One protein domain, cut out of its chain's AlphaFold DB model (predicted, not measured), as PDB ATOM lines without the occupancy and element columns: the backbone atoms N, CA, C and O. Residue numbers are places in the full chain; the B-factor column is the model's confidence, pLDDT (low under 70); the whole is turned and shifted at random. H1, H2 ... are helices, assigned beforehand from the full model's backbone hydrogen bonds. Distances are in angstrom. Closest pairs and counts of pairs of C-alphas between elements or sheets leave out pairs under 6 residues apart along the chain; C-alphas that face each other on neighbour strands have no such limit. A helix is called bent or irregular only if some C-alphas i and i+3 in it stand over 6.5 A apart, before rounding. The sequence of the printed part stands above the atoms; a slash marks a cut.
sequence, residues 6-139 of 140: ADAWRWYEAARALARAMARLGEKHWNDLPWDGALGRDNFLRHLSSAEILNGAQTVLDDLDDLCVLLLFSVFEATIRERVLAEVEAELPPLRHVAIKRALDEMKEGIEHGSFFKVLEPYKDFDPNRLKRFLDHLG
ATOM      1  N   ALA A   6     366.292 442.692 376.605       90.50
ATOM      2  CA  ALA A   6     367.508 443.353 376.145       90.50
ATOM      3  C   ALA A   6     368.622 443.322 377.206       90.50
ATOM      4  O   ALA A   6     369.782 443.081 376.875       90.50
ATOM      5  N   ASP A   7     368.293 443.525 378.485       91.06
ATOM      6  CA  ASP A   7     369.274 443.420 379.570       91.06
ATOM      7  C   ASP A   7     369.758 441.982 379.770       91.06
ATOM      8  O   ASP A   7     370.952 441.769 379.986       91.06
ATOM      9  N   ALA A   8     368.857 441.002 379.666       91.06
ATOM     10  CA  ALA A   8     369.202 439.585 379.747       91.06
ATOM     11  C   ALA A   8     370.148 439.176 378.609       91.06
ATOM     12  O   ALA A   8     371.165 438.524 378.853       91.06
ATOM     13  N   TRP A   9     369.864 439.630 377.385       92.62
ATOM     14  CA  TRP A   9     370.718 439.388 376.226       92.62
ATOM     15  C   TRP A   9     372.094 440.047 376.372       92.62
ATOM     16  O   TRP A   9     373.122 439.392 376.204       92.62
ATOM     17  N   ARG A  10     372.136 441.321 376.779       95.00
ATOM     18  CA  ARG A  10     373.395 442.038 377.034       95.00
ATOM     19  C   ARG A  10     374.242 441.360 378.107       95.00
ATOM     20  O   ARG A  10     375.465 441.315 377.985       95.00
ATOM     21  N   TRP A  11     373.609 440.855 379.167       95.94
ATOM     22  CA  TRP A  11     374.302 440.101 380.210       95.94
ATOM     23  C   TRP A  11     374.925 438.822 379.647       95.94
ATOM     24  O   TRP A  11     376.107 438.570 379.885       95.94
ATOM     25  N   TYR A  12     374.165 438.064 378.855       95.88
ATOM     26  CA  TYR A  12     374.649 436.855 378.197       95.88
ATOM     27  C   TYR A  12     375.854 437.141 377.292       95.88
ATOM     28  O   TYR A  12     376.891 436.486 377.413       95.88
ATOM     29  N   GLU A  13     375.762 438.159 376.433       97.56
ATOM     30  CA  GLU A  13     376.855 438.544 375.537       97.56
ATOM     31  C   GLU A  13     378.117 438.929 376.315       97.56
ATOM     32  O   GLU A  13     379.218 438.489 375.969       97.56
ATOM     33  N   ALA A  14     377.964 439.701 377.394       97.50
ATOM     34  CA  ALA A  14     379.075 440.095 378.251       97.50
ATOM     35  C   ALA A  14     379.721 438.886 378.946       97.50
ATOM     36  O   ALA A  14     380.945 438.742 378.907       97.50
ATOM     37  N   ALA A  15     378.920 437.992 379.535       97.38
ATOM     38  CA  ALA A  15     379.406 436.778 380.189       97.38
ATOM     39  C   ALA A  15     380.160 435.875 379.201       97.38
ATOM     40  O   ALA A  15     381.277 435.432 379.478       97.38
ATOM     41  N   ARG A  16     379.604 435.687 377.999       97.81
ATOM     42  CA  ARG A  16     380.214 434.885 376.934       97.81
ATOM     43  C   ARG A  16     381.528 435.485 376.453       97.81
ATOM     44  O   ARG A  16     382.504 434.760 376.251       97.81
ATOM     45  N   ALA A  17     381.562 436.801 376.252       98.06
ATOM     46  CA  ALA A  17     382.760 437.510 375.826       98.06
ATOM     47  C   ALA A  17     383.879 437.399 376.871       98.06
ATOM     48  O   ALA A  17     385.019 437.108 376.506       98.06
ATOM     49  N   LEU A  18     383.553 437.563 378.156       98.00
ATOM     50  CA  LEU A  18     384.509 437.434 379.255       98.00
ATOM     51  C   LEU A  18     385.048 436.008 379.384       98.00
ATOM     52  O   LEU A  18     386.263 435.830 379.438       98.00
ATOM     53  N   ALA A  19     384.183 434.991 379.359       97.88
ATOM     54  CA  ALA A  19     384.614 433.596 379.431       97.88
ATOM     55  C   ALA A  19     385.540 433.233 378.256       97.88
ATOM     56  O   ALA A  19     386.609 432.661 378.453       97.88
ATOM     57  N   ARG A  20     385.212 433.676 377.034       97.81
ATOM     58  CA  ARG A  20     386.094 433.513 375.864       97.81
ATOM     59  C   ARG A  20     387.420 434.252 376.008       97.81
ATOM     60  O   ARG A  20     388.452 433.729 375.592       97.81
ATOM     61  N   ALA A  21     387.411 435.463 376.558       97.81
ATOM     62  CA  ALA A  21     388.635 436.221 376.793       97.81
ATOM     63  C   ALA A  21     389.547 435.494 377.791       97.81
ATOM     64  O   ALA A  21     390.740 435.354 377.526       97.81
ATOM     65  N   MET A  22     388.976 434.960 378.874       97.31
ATOM     66  CA  MET A  22     389.703 434.161 379.860       97.31
ATOM     67  C   MET A  22     390.245 432.865 379.263       97.31
ATOM     68  O   MET A  22     391.414 432.558 379.475       97.31
ATOM     69  N   ALA A  23     389.462 432.158 378.443       97.19
ATOM     70  CA  ALA A  23     389.941 430.976 377.733       97.19
ATOM     71  C   ALA A  23     391.157 431.304 376.848       97.19
ATOM     72  O   ALA A  23     392.190 430.645 376.931       97.19
ATOM     73  N   ARG A  24     391.085 432.384 376.055       96.69
ATOM     74  CA  ARG A  24     392.208 432.820 375.202       96.69
ATOM     75  C   ARG A  24     393.430 433.247 376.016       96.69
ATOM     76  O   ARG A  24     394.551 432.977 375.594       96.69
ATOM     77  N   LEU A  25     393.227 433.915 377.153       95.88
ATOM     78  CA  LEU A  25     394.303 434.295 378.072       95.88
ATOM     79  C   LEU A  25     394.997 433.047 378.637       95.88
ATOM     80  O   LEU A  25     396.222 432.950 378.554       95.88
ATOM     81  N   GLY A  26     394.211 432.098 379.152       95.81
ATOM     82  CA  GLY A  26     394.678 430.817 379.678       95.81
ATOM     83  C   GLY A  26     395.478 430.026 378.646       95.81
ATOM     84  O   GLY A  26     396.579 429.574 378.948       95.81
ATOM     85  N   GLU A  27     394.962 429.918 377.419       95.75
ATOM     86  CA  GLU A  27     395.562 429.134 376.333       95.75
ATOM     87  C   GLU A  27     396.873 429.740 375.818       95.75
ATOM     88  O   GLU A  27     397.846 429.020 375.603       95.75
ATOM     89  N   LYS A  28     396.895 431.054 375.569       95.56
ATOM     90  CA  LYS A  28     397.934 431.666 374.724       95.56
ATOM     91  C   LYS A  28     398.987 432.462 375.462       95.56
ATOM     92  O   LYS A  28     400.028 432.737 374.878       95.56
ATOM     93  N   HIS A  29     398.677 432.937 376.663       93.94
ATOM     94  CA  HIS A  29     399.457 434.014 377.270       93.94
ATOM     95  C   HIS A  29     399.783 433.777 378.738       93.94
ATOM     96  O   HIS A  29     400.771 434.317 379.214       93.94
ATOM     97  N   TRP A  30     398.990 432.981 379.460       94.94
ATOM     98  CA  TRP A  30     399.086 432.864 380.915       94.94
ATOM     99  C   TRP A  30     400.481 432.487 381.428       94.94
ATOM    100  O   TRP A  30     400.987 433.101 382.368       94.94
ATOM    101  N   ASN A  31     401.127 431.518 380.777       92.25
ATOM    102  CA  ASN A  31     402.448 431.033 381.181       92.25
ATOM    103  C   ASN A  31     403.588 432.002 380.817       92.25
ATOM    104  O   ASN A  31     404.676 431.880 381.370       92.25
ATOM    105  N   ASP A  32     403.325 432.976 379.942       93.00
ATOM    106  CA  ASP A  32     404.309 433.943 379.443       93.00
ATOM    107  C   ASP A  32     404.159 435.330 380.096       93.00
ATOM    108  O   ASP A  32     404.842 436.287 379.721       93.00
ATOM    109  N   LEU A  33     403.243 435.478 381.062       91.25
ATOM    110  CA  LEU A  33     403.022 436.747 381.755       91.25
ATOM    111  C   LEU A  33     404.225 437.129 382.642       91.25
ATOM    112  O   LEU A  33     404.862 436.265 383.246       91.25
ATOM    113  N   PRO A  34     404.526 438.434 382.789       91.62
ATOM    114  CA  PRO A  34     405.624 438.902 383.631       91.62
ATOM    115  C   PRO A  34     405.247 438.820 385.120       91.62
ATOM    116  O   PRO A  34     404.731 439.774 385.712       91.62
ATOM    117  N   TRP A  35     405.512 437.666 385.733       90.94
ATOM    118  CA  TRP A  35     405.174 437.383 387.132       90.94
ATOM    119  C   TRP A  35     406.032 438.146 388.153       90.94
ATOM    120  O   TRP A  35     405.588 438.345 389.279       90.94
ATOM    121  N   ASP A  36     407.190 438.684 387.768       87.75
ATOM    122  CA  ASP A  36     408.144 439.357 388.673       87.75
ATOM    123  C   ASP A  36     407.701 440.755 389.176       87.75
ATOM    124  O   ASP A  36     408.492 441.525 389.722       87.75
ATOM    125  N   GLY A  37     406.427 441.118 389.000       88.50
ATOM    126  CA  GLY A  37     405.879 442.438 389.312       88.50
ATOM    127  C   GLY A  37     404.595 442.409 390.142       88.50
ATOM    128  O   GLY A  37     404.393 441.568 391.015       88.50
ATOM    129  N   ALA A  38     403.699 443.366 389.883       90.50
ATOM    130  CA  ALA A  38     402.424 443.465 390.597       90.50
ATOM    131  C   ALA A  38     401.555 442.200 390.456       90.50
ATOM    132  O   ALA A  38     400.891 441.836 391.419       90.50
ATOM    133  N   LEU A  39     401.620 441.515 389.307       87.56
ATOM    134  CA  LEU A  39     400.874 440.279 389.050       87.56
ATOM    135  C   LEU A  39     401.300 439.130 389.974       87.56
ATOM    136  O   LEU A  39     400.443 438.493 390.572       87.56
ATOM    137  N   GLY A  40     402.601 438.892 390.173       88.50
ATOM    138  CA  GLY A  40     403.070 437.834 391.082       88.50
ATOM    139  C   GLY A  40     402.961 438.175 392.567       88.50
ATOM    140  O   GLY A  40     403.132 437.292 393.407       88.50
ATOM    141  N   ARG A  41     402.660 439.435 392.915       93.44
ATOM    142  CA  ARG A  41     402.274 439.820 394.284       93.44
ATOM    143  C   ARG A  41     400.809 439.518 394.588       93.44
ATOM    144  O   ARG A  41     400.441 439.494 395.761       93.44
ATOM    145  N   ASP A  42     399.988 439.291 393.565       94.19
ATOM    146  CA  ASP A  42     398.615 438.841 393.737       94.19
ATOM    147  C   ASP A  42     398.608 437.337 394.031       94.19
ATOM    148  O   ASP A  42     398.883 436.501 393.170       94.19
ATOM    149  N   ASN A  43     398.305 436.988 395.282       91.62
ATOM    150  CA  ASN A  43     398.270 435.594 395.707       91.62
ATOM    151  C   ASN A  43     397.189 434.790 394.980       91.62
ATOM    152  O   ASN A  43     397.373 433.593 394.810       91.62
ATOM    153  N   PHE A  44     396.076 435.386 394.563       93.00
ATOM    154  CA  PHE A  44     395.054 434.645 393.832       93.00
ATOM    155  C   PHE A  44     395.562 434.289 392.431       93.00
ATOM    156  O   PHE A  44     395.582 433.116 392.066       93.00
ATOM    157  N   LEU A  45     396.063 435.278 391.685       91.00
ATOM    158  CA  LEU A  45     396.554 435.062 390.320       91.00
ATOM    159  C   LEU A  45     397.789 434.156 390.285       91.00
ATOM    160  O   LEU A  45     397.887 433.305 389.409       91.00
ATOM    161  N   ARG A  46     398.707 434.283 391.252       86.38
ATOM    162  CA  ARG A  46     399.950 433.492 391.291       86.38
ATOM    163  C   ARG A  46     399.722 431.986 391.448       86.38
ATOM    164  O   ARG A  46     400.546 431.205 390.987       86.38
ATOM    165  N   HIS A  47     398.664 431.571 392.144       90.56
ATOM    166  CA  HIS A  47     398.381 430.146 392.360       90.56
ATOM    167  C   HIS A  47     397.460 429.552 391.293       90.56
ATOM    168  O   HIS A  47     397.261 428.343 391.289       90.56
ATOM    169  N   LEU A  48     396.918 430.378 390.397       94.44
ATOM    170  CA  LEU A  48     396.028 429.928 389.344       94.44
ATOM    171  C   LEU A  48     396.844 429.403 388.156       94.44
ATOM    172  O   LEU A  48     397.705 430.090 387.603       94.44
ATOM    173  N   SER A  49     396.572 428.172 387.745       94.94
ATOM    174  CA  SER A  49     397.179 427.563 386.567       94.94
ATOM    175  C   SER A  49     396.406 427.901 385.289       94.94
ATOM    176  O   SER A  49     395.202 428.165 385.302       94.94
ATOM    177  N   SER A  50     397.097 427.824 384.147       95.88
ATOM    178  CA  SER A  50     396.462 427.925 382.823       95.88
ATOM    179  C   SER A  50     395.335 426.894 382.664       95.88
ATOM    180  O   SER A  50     394.252 427.231 382.187       95.88
ATOM    181  N   ALA A  51     395.546 425.664 383.147       96.69
ATOM    182  CA  ALA A  51     394.543 424.605 383.101       96.69
ATOM    183  C   ALA A  51     393.286 424.950 383.917       96.69
ATOM    184  O   ALA A  51     392.176 424.731 383.441       96.69
ATOM    185  N   GLU A  52     393.432 425.528 385.111       97.00
ATOM    186  CA  GLU A  52     392.288 425.960 385.927       97.00
ATOM    187  C   GLU A  52     391.497 427.087 385.261       97.00
ATOM    188  O   GLU A  52     390.268 427.055 385.276       97.00
ATOM    189  N   ILE A  53     392.175 428.046 384.618       96.62
ATOM    190  CA  ILE A  53     391.508 429.112 383.854       96.62
ATOM    191  C   ILE A  53     390.714 428.532 382.691       96.62
ATOM    192  O   ILE A  53     389.559 428.903 382.491       96.62
ATOM    193  N   LEU A  54     391.337 427.640 381.918       97.62
ATOM    194  CA  LEU A  54     390.709 427.010 380.763       97.62
ATOM    195  C   LEU A  54     389.489 426.196 381.179       97.62
ATOM    196  O   LEU A  54     388.418 426.380 380.606       97.62
ATOM    197  N   ASN A  55     389.633 425.368 382.211       97.62
ATOM    198  CA  ASN A  55     388.535 424.571 382.740       97.62
ATOM    199  C   ASN A  55     387.399 425.466 383.245       97.62
ATOM    200  O   ASN A  55     386.254 425.256 382.862       97.62
ATOM    201  N   GLY A  56     387.701 426.504 384.031       96.75
ATOM    202  CA  GLY A  56     386.683 427.424 384.540       96.75
ATOM    203  C   GLY A  56     385.955 428.183 383.427       96.75
ATOM    204  O   GLY A  56     384.731 428.298 383.451       96.75
ATOM    205  N   ALA A  57     386.688 428.665 382.422       97.38
ATOM    206  CA  ALA A  57     386.095 429.326 381.265       97.38
ATOM    207  C   ALA A  57     385.210 428.372 380.450       97.38
ATOM    208  O   ALA A  57     384.136 428.780 380.008       97.38
ATOM    209  N   GLN A  58     385.639 427.120 380.270       97.19
ATOM    210  CA  GLN A  58     384.872 426.114 379.544       97.19
ATOM    211  C   GLN A  58     383.597 425.732 380.297       97.19
ATOM    212  O   GLN A  58     382.533 425.773 379.695       97.19
ATOM    213  N   THR A  59     383.674 425.486 381.608       96.88
ATOM    214  CA  THR A  59     382.494 425.229 382.451       96.88
ATOM    215  C   THR A  59     381.457 426.337 382.314       96.88
ATOM    216  O   THR A  59     380.281 426.057 382.123       96.88
ATOM    217  N   VAL A  60     381.883 427.605 382.352       96.44
ATOM    218  CA  VAL A  60     380.955 428.719 382.124       96.44
ATOM    219  C   VAL A  60     380.348 428.637 380.725       96.44
ATOM    220  O   VAL A  60     379.142 428.774 380.596       96.44
ATOM    221  N   LEU A  61     381.156 428.437 379.682       96.50
ATOM    222  CA  LEU A  61     380.671 428.412 378.299       96.50
ATOM    223  C   LEU A  61     379.716 427.254 378.001       96.50
ATOM    224  O   LEU A  61     378.818 427.452 377.185       96.50
ATOM    225  N   ASP A  62     379.910 426.099 378.635       97.00
ATOM    226  CA  ASP A  62     379.078 424.908 378.443       97.00
ATOM    227  C   ASP A  62     377.645 425.141 378.941       97.00
ATOM    228  O   ASP A  62     376.694 424.813 378.237       97.00
ATOM    229  N   ASP A  63     377.491 425.788 380.100       96.38
ATOM    230  CA  ASP A  63     376.181 426.000 380.731       96.38
ATOM    231  C   ASP A  63     375.531 427.349 380.359       96.38
ATOM    232  O   ASP A  63     374.351 427.589 380.633       96.38
ATOM    233  N   LEU A  64     376.288 428.282 379.767       95.88
ATOM    234  CA  LEU A  64     375.838 429.669 379.590       95.88
ATOM    235  C   LEU A  64     374.635 429.804 378.649       95.88
ATOM    236  O   LEU A  64     373.791 430.673 378.876       95.88
ATOM    237  N   ASP A  65     374.557 428.986 377.600       92.00
ATOM    238  CA  ASP A  65     373.439 429.029 376.653       92.00
ATOM    239  C   ASP A  65     372.132 428.581 377.341       92.00
ATOM    240  O   ASP A  65     371.112 429.265 377.224       92.00
ATOM    241  N   ASP A  66     372.176 427.523 378.155       95.06
ATOM    242  CA  ASP A  66     371.022 427.043 378.928       95.06
ATOM    243  C   ASP A  66     370.585 428.062 379.990       95.06
ATOM    244  O   ASP A  66     369.395 428.370 380.132       95.06
ATOM    245  N   LEU A  67     371.549 428.663 380.695       94.25
ATOM    246  CA  LEU A  67     371.280 429.743 381.647       94.25
ATOM    247  C   LEU A  67     370.676 430.975 380.964       94.25
ATOM    248  O   LEU A  67     369.806 431.631 381.541       94.25
ATOM    249  N   CYS A  68     371.101 431.292 379.740       93.31
ATOM    250  CA  CYS A  68     370.531 432.386 378.961       93.31
ATOM    251  C   CYS A  68     369.060 432.129 378.635       93.31
ATOM    252  O   CYS A  68     368.229 433.011 378.856       93.31
ATOM    253  N   VAL A  69     368.722 430.921 378.175       92.25
ATOM    254  CA  VAL A  69     367.333 430.536 377.892       92.25
ATOM    255  C   VAL A  69     366.478 430.647 379.151       92.25
ATOM    256  O   VAL A  69     365.407 431.253 379.107       92.25
ATOM    257  N   LEU A  70     366.962 430.128 380.283       93.38
ATOM    258  CA  LEU A  70     366.260 430.219 381.562       93.38
ATOM    259  C   LEU A  70     366.016 431.678 381.969       93.38
ATOM    260  O   LEU A  70     364.910 432.037 382.376       93.38
ATOM    261  N   LEU A  71     367.035 432.528 381.849       92.31
ATOM    262  CA  LEU A  71     366.948 433.939 382.205       92.31
ATOM    263  C   LEU A  71     365.970 434.694 381.298       92.31
ATOM    264  O   LEU A  71     365.123 435.431 381.800       92.31
ATOM    265  N   LEU A  72     366.060 434.498 379.981       89.88
ATOM    266  CA  LEU A  72     365.152 435.111 379.011       89.88
ATOM    267  C   LEU A  72     363.709 434.687 379.274       89.88
ATOM    268  O   LEU A  72     362.826 435.539 379.301       89.88
ATOM    269  N   PHE A  73     363.477 433.397 379.527       90.69
ATOM    270  CA  PHE A  73     362.153 432.887 379.871       90.69
ATOM    271  C   PHE A  73     361.628 433.496 381.175       90.69
ATOM    272  O   PHE A  73     360.479 433.917 381.225       90.69
ATOM    273  N   SER A  74     362.474 433.617 382.199       92.12
ATOM    274  CA  SER A  74     362.090 434.207 383.489       92.12
ATOM    275  C   SER A  74     361.701 435.680 383.354       92.12
ATOM    276  O   SER A  74     360.710 436.124 383.932       92.12
ATOM    277  N   VAL A  75     362.467 436.447 382.570       91.19
ATOM    278  CA  VAL A  75     362.160 437.857 382.295       91.19
ATOM    279  C   VAL A  75     360.881 437.977 381.476       91.19
ATOM    280  O   VAL A  75     360.012 438.768 381.829       91.19
ATOM    281  N   PHE A  76     360.737 437.167 380.426       89.88
ATOM    282  CA  PHE A  76     359.517 437.108 379.628       89.88
ATOM    283  C   PHE A  76     358.294 436.811 380.499       89.88
ATOM    284  O   PHE A  76     357.318 437.553 380.465       89.88
ATOM    285  N   GLU A  77     358.356 435.767 381.321       91.19
ATOM    286  CA  GLU A  77     357.285 435.384 382.235       91.19
ATOM    287  C   GLU A  77     356.896 436.538 383.167       91.19
ATOM    288  O   GLU A  77     355.711 436.861 383.279       91.19
ATOM    289  N   ALA A  78     357.878 437.190 383.792       91.56
ATOM    290  CA  ALA A  78     357.636 438.325 384.675       91.56
ATOM    291  C   ALA A  78     356.939 439.481 383.941       91.56
ATOM    292  O   ALA A  78     355.927 439.990 384.420       91.56
ATOM    293  N   THR A  79     357.420 439.840 382.745       89.25
ATOM    294  CA  THR A  79     356.823 440.891 381.909       89.25
ATOM    295  C   THR A  79     355.371 440.579 381.549       89.25
ATOM    296  O   THR A  79     354.508 441.456 381.600       89.25
ATOM    297  N   ILE A  80     355.073 439.326 381.204       89.56
ATOM    298  CA  ILE A  80     353.716 438.903 380.848       89.56
ATOM    299  C   ILE A  80     352.797 438.980 382.064       89.56
ATOM    300  O   ILE A  80     351.695 439.511 381.955       89.56
ATOM    301  N   ARG A  81     353.236 438.492 383.230       92.94
ATOM    302  CA  ARG A  81     352.441 438.549 384.466       92.94
ATOM    303  C   ARG A  81     352.127 439.984 384.868       92.94
ATOM    304  O   ARG A  81     350.967 440.294 385.119       92.94
ATOM    305  N   GLU A  82     353.131 440.858 384.860       91.56
ATOM    306  CA  GLU A  82     352.958 442.285 385.151       91.56
ATOM    307  C   GLU A  82     351.936 442.921 384.203       91.56
ATOM    308  O   GLU A  82     351.034 443.643 384.629       91.56
ATOM    309  N   ARG A  83     352.016 442.586 382.911       88.12
ATOM    310  CA  ARG A  83     351.078 443.091 381.915       88.12
ATOM    311  C   ARG A  83     349.651 442.598 382.147       88.12
ATOM    312  O   ARG A  83     348.728 443.408 382.106       88.12
ATOM    313  N   VAL A  84     349.467 441.302 382.390       90.25
ATOM    314  CA  VAL A  84     348.147 440.707 382.652       90.25
ATOM    315  C   VAL A  84     347.525 441.323 383.905       90.25
ATOM    316  O   VAL A  84     346.348 441.669 383.889       90.25
ATOM    317  N   LEU A  85     348.308 441.529 384.967       92.06
ATOM    318  CA  LEU A  85     347.838 442.209 386.178       92.06
ATOM    319  C   LEU A  85     347.370 443.631 385.878       92.06
ATOM    320  O   LEU A  85     346.272 444.000 386.286       92.06
ATOM    321  N   ALA A  86     348.158 444.402 385.129       90.44
ATOM    322  CA  ALA A  86     347.792 445.763 384.751       90.44
ATOM    323  C   ALA A  86     346.504 445.815 383.907       90.44
ATOM    324  O   ALA A  86     345.674 446.702 384.102       90.44
ATOM    325  N   GLU A  87     346.313 444.868 382.985       89.19
ATOM    326  CA  GLU A  87     345.091 444.763 382.175       89.19
ATOM    327  C   GLU A  87     343.874 444.401 383.030       89.19
ATOM    328  O   GLU A  87     342.851 445.081 382.959       89.19
ATOM    329  N   VAL A  88     344.008 443.402 383.905       88.94
ATOM    330  CA  VAL A  88     342.962 443.029 384.862       88.94
ATOM    331  C   VAL A  88     342.592 444.222 385.743       88.94
ATOM    332  O   VAL A  88     341.416 444.534 385.893       88.94
ATOM    333  N   GLU A  89     343.571 444.926 386.310       89.25
ATOM    334  CA  GLU A  89     343.325 446.090 387.166       89.25
ATOM    335  C   GLU A  89     342.601 447.227 386.447       89.25
ATOM    336  O   GLU A  89     341.733 447.862 387.047       89.25
ATOM    337  N   ALA A  90     342.909 447.454 385.170       88.62
ATOM    338  CA  ALA A  90     342.245 448.468 384.359       88.62
ATOM    339  C   ALA A  90     340.771 448.134 384.060       88.62
ATOM    340  O   ALA A  90     339.962 449.047 383.882       88.62
ATOM    341  N   GLU A  91     340.408 446.850 384.016       88.25
ATOM    342  CA  GLU A  91     339.034 446.396 383.768       88.25
ATOM    343  C   GLU A  91     338.171 446.321 385.036       88.25
ATOM    344  O   GLU A  91     336.939 446.250 384.951       88.25
ATOM    345  N   LEU A  92     338.781 446.347 386.223       85.94
ATOM    346  CA  LEU A  92     338.050 446.159 387.470       85.94
ATOM    347  C   LEU A  92     337.240 447.407 387.863       85.94
ATOM    348  O   LEU A  92     337.803 448.479 388.104       85.94
ATOM    349  N   PRO A  93     335.909 447.285 388.033       83.62
ATOM    350  CA  PRO A  93     335.111 448.372 388.580       83.62
ATOM    351  C   PRO A  93     335.423 448.579 390.074       83.62
ATOM    352  O   PRO A  93     335.972 447.698 390.740       83.62
ATOM    353  N   PRO A  94     335.017 449.715 390.667       84.44
ATOM    354  CA  PRO A  94     335.128 449.927 392.106       84.44
ATOM    355  C   PRO A  94     334.186 448.981 392.869       84.44
ATOM    356  O   PRO A  94     333.007 449.266 393.095       84.44
ATOM    357  N   LEU A  95     334.715 447.831 393.282       84.50
ATOM    358  CA  LEU A  95     333.965 446.770 393.949       84.50
ATOM    359  C   LEU A  95     333.918 446.981 395.466       84.50
ATOM    360  O   LEU A  95     334.924 447.264 396.120       84.50
ATOM    361  N   ARG A  96     332.724 446.826 396.051       86.44
ATOM    362  CA  ARG A  96     332.489 447.033 397.494       86.44
ATOM    363  C   ARG A  96     332.287 445.741 398.286       86.44
ATOM    364  O   ARG A  96     332.572 445.727 399.478       86.44
ATOM    365  N   HIS A  97     331.815 444.669 397.648       93.50
ATOM    366  CA  HIS A  97     331.475 443.426 398.342       93.50
ATOM    367  C   HIS A  97     332.729 442.632 398.743       93.50
ATOM    368  O   HIS A  97     333.566 442.323 397.896       93.50
ATOM    369  N   VAL A  98     332.834 442.252 400.022       91.81
ATOM    370  CA  VAL A  98     334.026 441.591 400.592       91.81
ATOM    371  C   VAL A  98     334.367 440.262 399.913       91.81
ATOM    372  O   VAL A  98     335.532 440.009 399.630       91.81
ATOM    373  N   ALA A  99     333.362 439.445 399.579       93.25
ATOM    374  CA  ALA A  99     333.603 438.164 398.910       93.25
ATOM    375  C   ALA A  99     334.199 438.339 397.504       93.25
ATOM    376  O   ALA A  99     335.020 437.530 397.089       93.25
ATOM    377  N   ILE A 100     333.827 439.414 396.795       88.75
ATOM    378  CA  ILE A 100     334.367 439.690 395.460       88.75
ATOM    379  C   ILE A 100     335.808 440.188 395.581       88.75
ATOM    380  O   ILE A 100     336.664 439.726 394.841       88.75
ATOM    381  N   LYS A 101     336.096 441.079 396.542       89.69
ATOM    382  CA  LYS A 101     337.471 441.535 396.803       89.69
ATOM    383  C   LYS A 101     338.412 440.365 397.074       89.69
ATOM    384  O   LYS A 101     339.431 440.251 396.415       89.69
ATOM    385  N   ARG A 102     338.008 439.448 397.956       91.19
ATOM    386  CA  ARG A 102     338.800 438.255 398.259       91.19
ATOM    387  C   ARG A 102     339.043 437.378 397.027       91.19
ATOM    388  O   ARG A 102     340.165 436.952 396.812       91.19
ATOM    389  N   ALA A 103     338.013 437.137 396.214       91.06
ATOM    390  CA  ALA A 103     338.167 436.361 394.984       91.06
ATOM    391  C   ALA A 103     339.132 437.030 393.986       91.06
ATOM    392  O   ALA A 103     339.857 436.341 393.273       91.06
ATOM    393  N   LEU A 104     339.162 438.365 393.944       89.56
ATOM    394  CA  LEU A 104     340.110 439.111 393.118       89.56
ATOM    395  C   LEU A 104     341.535 439.028 393.645       89.56
ATOM    396  O   LEU A 104     342.445 438.854 392.843       89.56
ATOM    397  N   ASP A 105     341.725 439.134 394.956       90.81
ATOM    398  CA  ASP A 105     343.045 438.999 395.568       90.81
ATOM    399  C   ASP A 105     343.608 437.590 395.306       90.81
ATOM    400  O   ASP A 105     344.726 437.458 394.816       90.81
ATOM    401  N   GLU A 106     342.793 436.542 395.485       92.00
ATOM    402  CA  GLU A 106     343.164 435.150 395.172       92.00
ATOM    403  C   GLU A 106     343.505 434.958 393.679       92.00
ATOM    404  O   GLU A 106     344.440 434.235 393.325       92.00
ATOM    405  N   MET A 107     342.777 435.626 392.779       90.94
ATOM    406  CA  MET A 107     343.077 435.617 391.346       90.94
ATOM    407  C   MET A 107     344.401 436.332 391.035       90.94
ATOM    408  O   MET A 107     345.198 435.801 390.260       90.94
ATOM    409  N   LYS A 108     344.653 437.508 391.626       91.75
ATOM    410  CA  LYS A 108     345.900 438.269 391.440       91.75
ATOM    411  C   LYS A 108     347.109 437.492 391.949       91.75
ATOM    412  O   LYS A 108     348.068 437.338 391.201       91.75
ATOM    413  N   GLU A 109     347.025 436.902 393.140       92.44
ATOM    414  CA  GLU A 109     348.063 436.001 393.660       92.44
ATOM    415  C   GLU A 109     348.300 434.811 392.713       92.44
ATOM    416  O   GLU A 109     349.438 434.404 392.470       92.44
ATOM    417  N   GLY A 110     347.235 434.272 392.113       91.75
ATOM    418  CA  GLY A 110     347.332 433.238 391.083       91.75
ATOM    419  C   GLY A 110     348.084 433.692 389.824       91.75
ATOM    420  O   GLY A 110     348.846 432.907 389.256       91.75
ATOM    421  N   ILE A 111     347.915 434.948 389.405       91.06
ATOM    422  CA  ILE A 111     348.643 435.542 388.273       91.06
ATOM    423  C   ILE A 111     350.090 435.874 388.652       91.06
ATOM    424  O   ILE A 111     350.967 435.758 387.804       91.06
ATOM    425  N   GLU A 112     350.383 436.239 389.896       91.12
ATOM    426  CA  GLU A 112     351.747 436.562 390.339       91.12
ATOM    427  C   GLU A 112     352.595 435.313 390.596       91.12
ATOM    428  O   GLU A 112     353.753 435.244 390.186       91.12
ATOM    429  N   HIS A 113     352.020 434.306 391.251       90.31
ATOM    430  CA  HIS A 113     352.772 433.179 391.815       90.31
ATOM    431  C   HIS A 113     352.300 431.806 391.333       90.31
ATOM    432  O   HIS A 113     352.970 430.798 391.559       90.31
ATOM    433  N   GLY A 114     351.144 431.734 390.673       88.81
ATOM    434  CA  GLY A 114     350.609 430.484 390.141       88.81
ATOM    435  C   GLY A 114     351.357 429.992 388.902       88.81
ATOM    436  O   GLY A 114     352.305 430.602 388.423       88.81
ATOM    437  N   SER A 115     350.913 428.872 388.335       89.38
ATOM    438  CA  SER A 115     351.508 428.307 387.115       89.38
ATOM    439  C   SER A 115     351.399 429.267 385.923       89.38
ATOM    440  O   SER A 115     350.293 429.667 385.561       89.38
ATOM    441  N   PHE A 116     352.519 429.562 385.253       88.69
ATOM    442  CA  PHE A 116     352.526 430.428 384.066       88.69
ATOM    443  C   PHE A 116     351.657 429.878 382.929       88.69
ATOM    444  O   PHE A 116     350.981 430.622 382.225       88.69
ATOM    445  N   PHE A 117     351.586 428.550 382.804       86.75
ATOM    446  CA  PHE A 117     350.688 427.895 381.857       86.75
ATOM    447  C   PHE A 117     349.227 428.317 382.055       86.75
ATOM    448  O   PHE A 117     348.535 428.546 381.069       86.75
ATOM    449  N   LYS A 118     348.767 428.449 383.308       87.06
ATOM    450  CA  LYS A 118     347.397 428.890 383.615       87.06
ATOM    451  C   LYS A 118     347.165 430.358 383.259       87.06
ATOM    452  O   LYS A 118     346.056 430.707 382.885       87.06
ATOM    453  N   VAL A 119     348.201 431.197 383.343       86.75
ATOM    454  CA  VAL A 119     348.138 432.601 382.904       86.75
ATOM    455  C   VAL A 119     347.956 432.682 381.387       86.75
ATOM    456  O   VAL A 119     347.177 433.496 380.905       86.75
ATOM    457  N   LEU A 120     348.629 431.813 380.629       85.38
ATOM    458  CA  LEU A 120     348.564 431.802 379.163       85.38
ATOM    459  C   LEU A 120     347.387 431.011 378.582       85.38
ATOM    460  O   LEU A 120     347.023 431.222 377.428       85.38
ATOM    461  N   GLU A 121     346.804 430.082 379.337       86.94
ATOM    462  CA  GLU A 121     345.719 429.211 378.873       86.94
ATOM    463  C   GLU A 121     344.543 429.966 378.222       86.94
ATOM    464  O   GLU A 121     344.169 429.570 377.115       86.94
ATOM    465  N   PRO A 122     344.032 431.082 378.784       83.69
ATOM    466  CA  PRO A 122     342.953 431.861 378.169       83.69
ATOM    467  C   PRO A 122     343.309 432.473 376.805       83.69
ATOM    468  O   PRO A 122     342.422 432.814 376.025       83.69
ATOM    469  N   TYR A 123     344.601 432.613 376.500       78.56
ATOM    470  CA  TYR A 123     345.100 433.208 375.261       78.56
ATOM    471  C   TYR A 123     345.355 432.170 374.157       78.56
ATOM    472  O   TYR A 123     345.746 432.537 373.052       78.56
ATOM    473  N   LYS A 124     345.145 430.872 374.405       72.62
ATOM    474  CA  LYS A 124     345.366 429.826 373.386       72.62
ATOM    475  C   LYS A 124     344.334 429.841 372.263       72.62
ATOM    476  O   LYS A 124     344.668 429.498 371.135       72.62
ATOM    477  N   ASP A 125     343.118 430.278 372.572       71.06
ATOM    478  CA  ASP A 125     342.032 430.422 371.598       71.06
ATOM    479  C   ASP A 125     342.036 431.809 370.922       71.06
ATOM    480  O   ASP A 125     341.176 432.115 370.092       71.06
ATOM    481  N   PHE A 126     343.003 432.671 371.264       61.00
ATOM    482  CA  PHE A 126     343.163 433.986 370.651       61.00
ATOM    483  C   PHE A 126     343.818 433.876 369.267       61.00
ATOM    484  O   PHE A 126     344.823 433.194 369.081       61.00
ATOM    485  N   ASP A 127     343.263 434.612 368.298       58.44
ATOM    486  CA  ASP A 127     343.792 434.757 366.934       58.44
ATOM    487  C   ASP A 127     345.323 435.002 366.945       58.44
ATOM    488  O   ASP A 127     345.775 435.968 367.577       58.44
ATOM    489  N   PRO A 128     346.130 434.194 366.222       60.50
ATOM    490  CA  PRO A 128     347.583 434.350 366.115       60.50
ATOM    491  C   PRO A 128     348.044 435.775 365.772       60.50
ATOM    492  O   PRO A 128     349.110 436.213 366.208       60.50
ATOM    493  N   ASN A 129     347.232 436.540 365.034       57.69
ATOM    494  CA  ASN A 129     347.540 437.929 364.684       57.69
ATOM    495  C   ASN A 129     347.470 438.895 365.875       57.69
ATOM    496  O   ASN A 129     348.104 439.951 365.844       57.69
ATOM    497  N   ARG A 130     346.712 438.567 366.927       55.22
ATOM    498  CA  ARG A 130     346.669 439.352 368.170       55.22
ATOM    499  C   ARG A 130     347.814 438.996 369.105       55.22
ATOM    500  O   ARG A 130     348.382 439.913 369.687       55.22
ATOM    501  N   LEU A 131     348.201 437.721 369.175       56.88
ATOM    502  CA  LEU A 131     349.399 437.298 369.905       56.88
ATOM    503  C   LEU A 131     350.649 437.977 369.330       56.88
ATOM    504  O   LEU A 131     351.458 438.517 370.076       56.88
ATOM    505  N   LYS A 132     350.753 438.052 367.998       56.66
ATOM    506  CA  LYS A 132     351.829 438.789 367.330       56.66
ATOM    507  C   LYS A 132     351.838 440.278 367.698       56.66
ATOM    508  O   LYS A 132     352.868 440.779 368.111       56.66
ATOM    509  N   ARG A 133     350.693 440.971 367.647       61.41
ATOM    510  CA  ARG A 133     350.608 442.391 368.062       61.41
ATOM    511  C   ARG A 133     350.956 442.615 369.533       61.41
ATOM    512  O   ARG A 133     351.476 443.671 369.874       61.41
ATOM    513  N   PHE A 134     350.622 441.650 370.383       59.12
ATOM    514  CA  PHE A 134     350.957 441.664 371.799       59.12
ATOM    515  C   PHE A 134     352.471 441.516 372.010       59.12
ATOM    516  O   PHE A 134     353.048 442.302 372.751       59.12
ATOM    517  N   LEU A 135     353.130 440.604 371.285       59.84
ATOM    518  CA  LEU A 135     354.592 440.453 371.295       59.84
ATOM    519  C   LEU A 135     355.317 441.667 370.680       59.84
ATOM    520  O   LEU A 135     356.255 442.178 371.285       59.84
ATOM    521  N   ASP A 136     354.816 442.204 369.562       65.12
ATOM    522  CA  ASP A 136     355.377 443.389 368.893       65.12
ATOM    523  C   ASP A 136     355.360 444.632 369.821       65.12
ATOM    524  O   ASP A 136     356.236 445.492 369.746       65.12
ATOM    525  N   HIS A 137     354.374 444.744 370.725       58.06
ATOM    526  CA  HIS A 137     354.298 445.818 371.732       58.06
ATOM    527  C   HIS A 137     355.263 445.638 372.914       58.06
ATOM    528  O   HIS A 137     355.532 446.606 373.625       58.06
ATOM    529  N   LEU A 138     355.783 444.428 373.123       50.44
ATOM    530  CA  LEU A 138     356.764 444.110 374.164       50.44
ATOM    531  C   LEU A 138     358.213 444.331 373.693       50.44
ATOM    532  O   LEU A 138     359.143 444.135 374.472       50.44
ATOM    533  N   GLY A 139     358.413 444.768 372.442       51.34
ATOM    534  CA  GLY A 139     359.740 444.967 371.858       51.34
ATOM    535  C   GLY A 139     360.484 443.658 371.566       51.34
ATOM    536  O   GLY A 139     361.715 443.661 371.583       51.34
TER     537      GLY A 139
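Overview. This is residues 6 to 139 of the 140 residues of an uncharacterized protein of Planctomycetes bacterium (UniProt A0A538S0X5). A long bent helix, H4, makes the spine of an extended rod: H1 lies side by side with its first arm, H4a, and the beginning of its second, H4b, and H5 folds back on the far part of H4b as a helical hairpin. The short helices H2 and H3 form a small loop-like head at one end, where residues 36 to 44 stick out, and H6 and H7 lie beyond H5 along the chain, H7 touching no helix. The printed part has 134 residues, with seven named helices, H1 to H7 in order, and no named strand: all helix, with mostly aligned packing. It is extended, with a radius of gyration of the C-alphas of 24.6 A and spans of 77 by 35 by 20 A.

Arrangement. H1, residues 6 to 28, touches H4a, residues 50 to 62, at a shallow tilt of 27 degrees, opposite ways; the closest C-alphas, of Gly 26 and Ser 50, are 4.6 A apart. With residues 8 to 12 alone H1 also touches H4b, residues 65 to 91, the C-alphas of Ala 8 and Leu 72 being closest at 6.1 A. H2, residues 38 to 41, and H3, residues 43 to 47, touch only at the corner, and only just, with 3 pairs of C-alphas within 8 A; the closest are those of Gly 40 and Arg 46, 5.4 A apart. H4b and H5, residues 98 to 113, form a hairpin at a shallow tilt of 19 degrees; they touch through residues 81 to 85 and 108 to 112, with the C-alphas of Arg 81 and Ile 111 closest at 6.2 A. H6, residues 116 to 123, is close to H4b but not clearly touching, with the C-alphas of Glu 77 and Phe 116 closest at 7.1 A. H7, residues 128 to 137, is apart from H4b. Every O i to N i+4 pair is within hydrogen-bond range in H1, H4a, H4b, H5 and H7; H6 has 2 of 4, H3 has 0 of 1 with 1 of 2 O i to N i+3 pairs, and H2 is too short for such a pair.

Along the chain. H1 begins at C-alpha 6, (367.508, 443.353, 376.145), and is 32.6 A long. By its hydrogen bonds H4, residues 50 to 91, was assigned as one helix, but it is bent: C-alphas 62 and 65 are 7.2 A apart, and its arms stand at a steep tilt of 39 degrees. H4a is 18.2 A long and H4b 39.2 A, ending at C-alpha 91, (339.034, 446.396, 383.768). H5 is 22.3 A long. H6 is irregular, with C-alphas 119 and 122 7.1 A apart. H7 ends at C-alpha 137, (354.298, 445.818, 371.732).

Size, cuts and confidence. The two C-alphas farthest apart, those of Asp 36 and His 97, are 77.4 A apart. The printed part has no cut and no long link. Its mean pLDDT is 88.3; residues 126 to 139 are under 70.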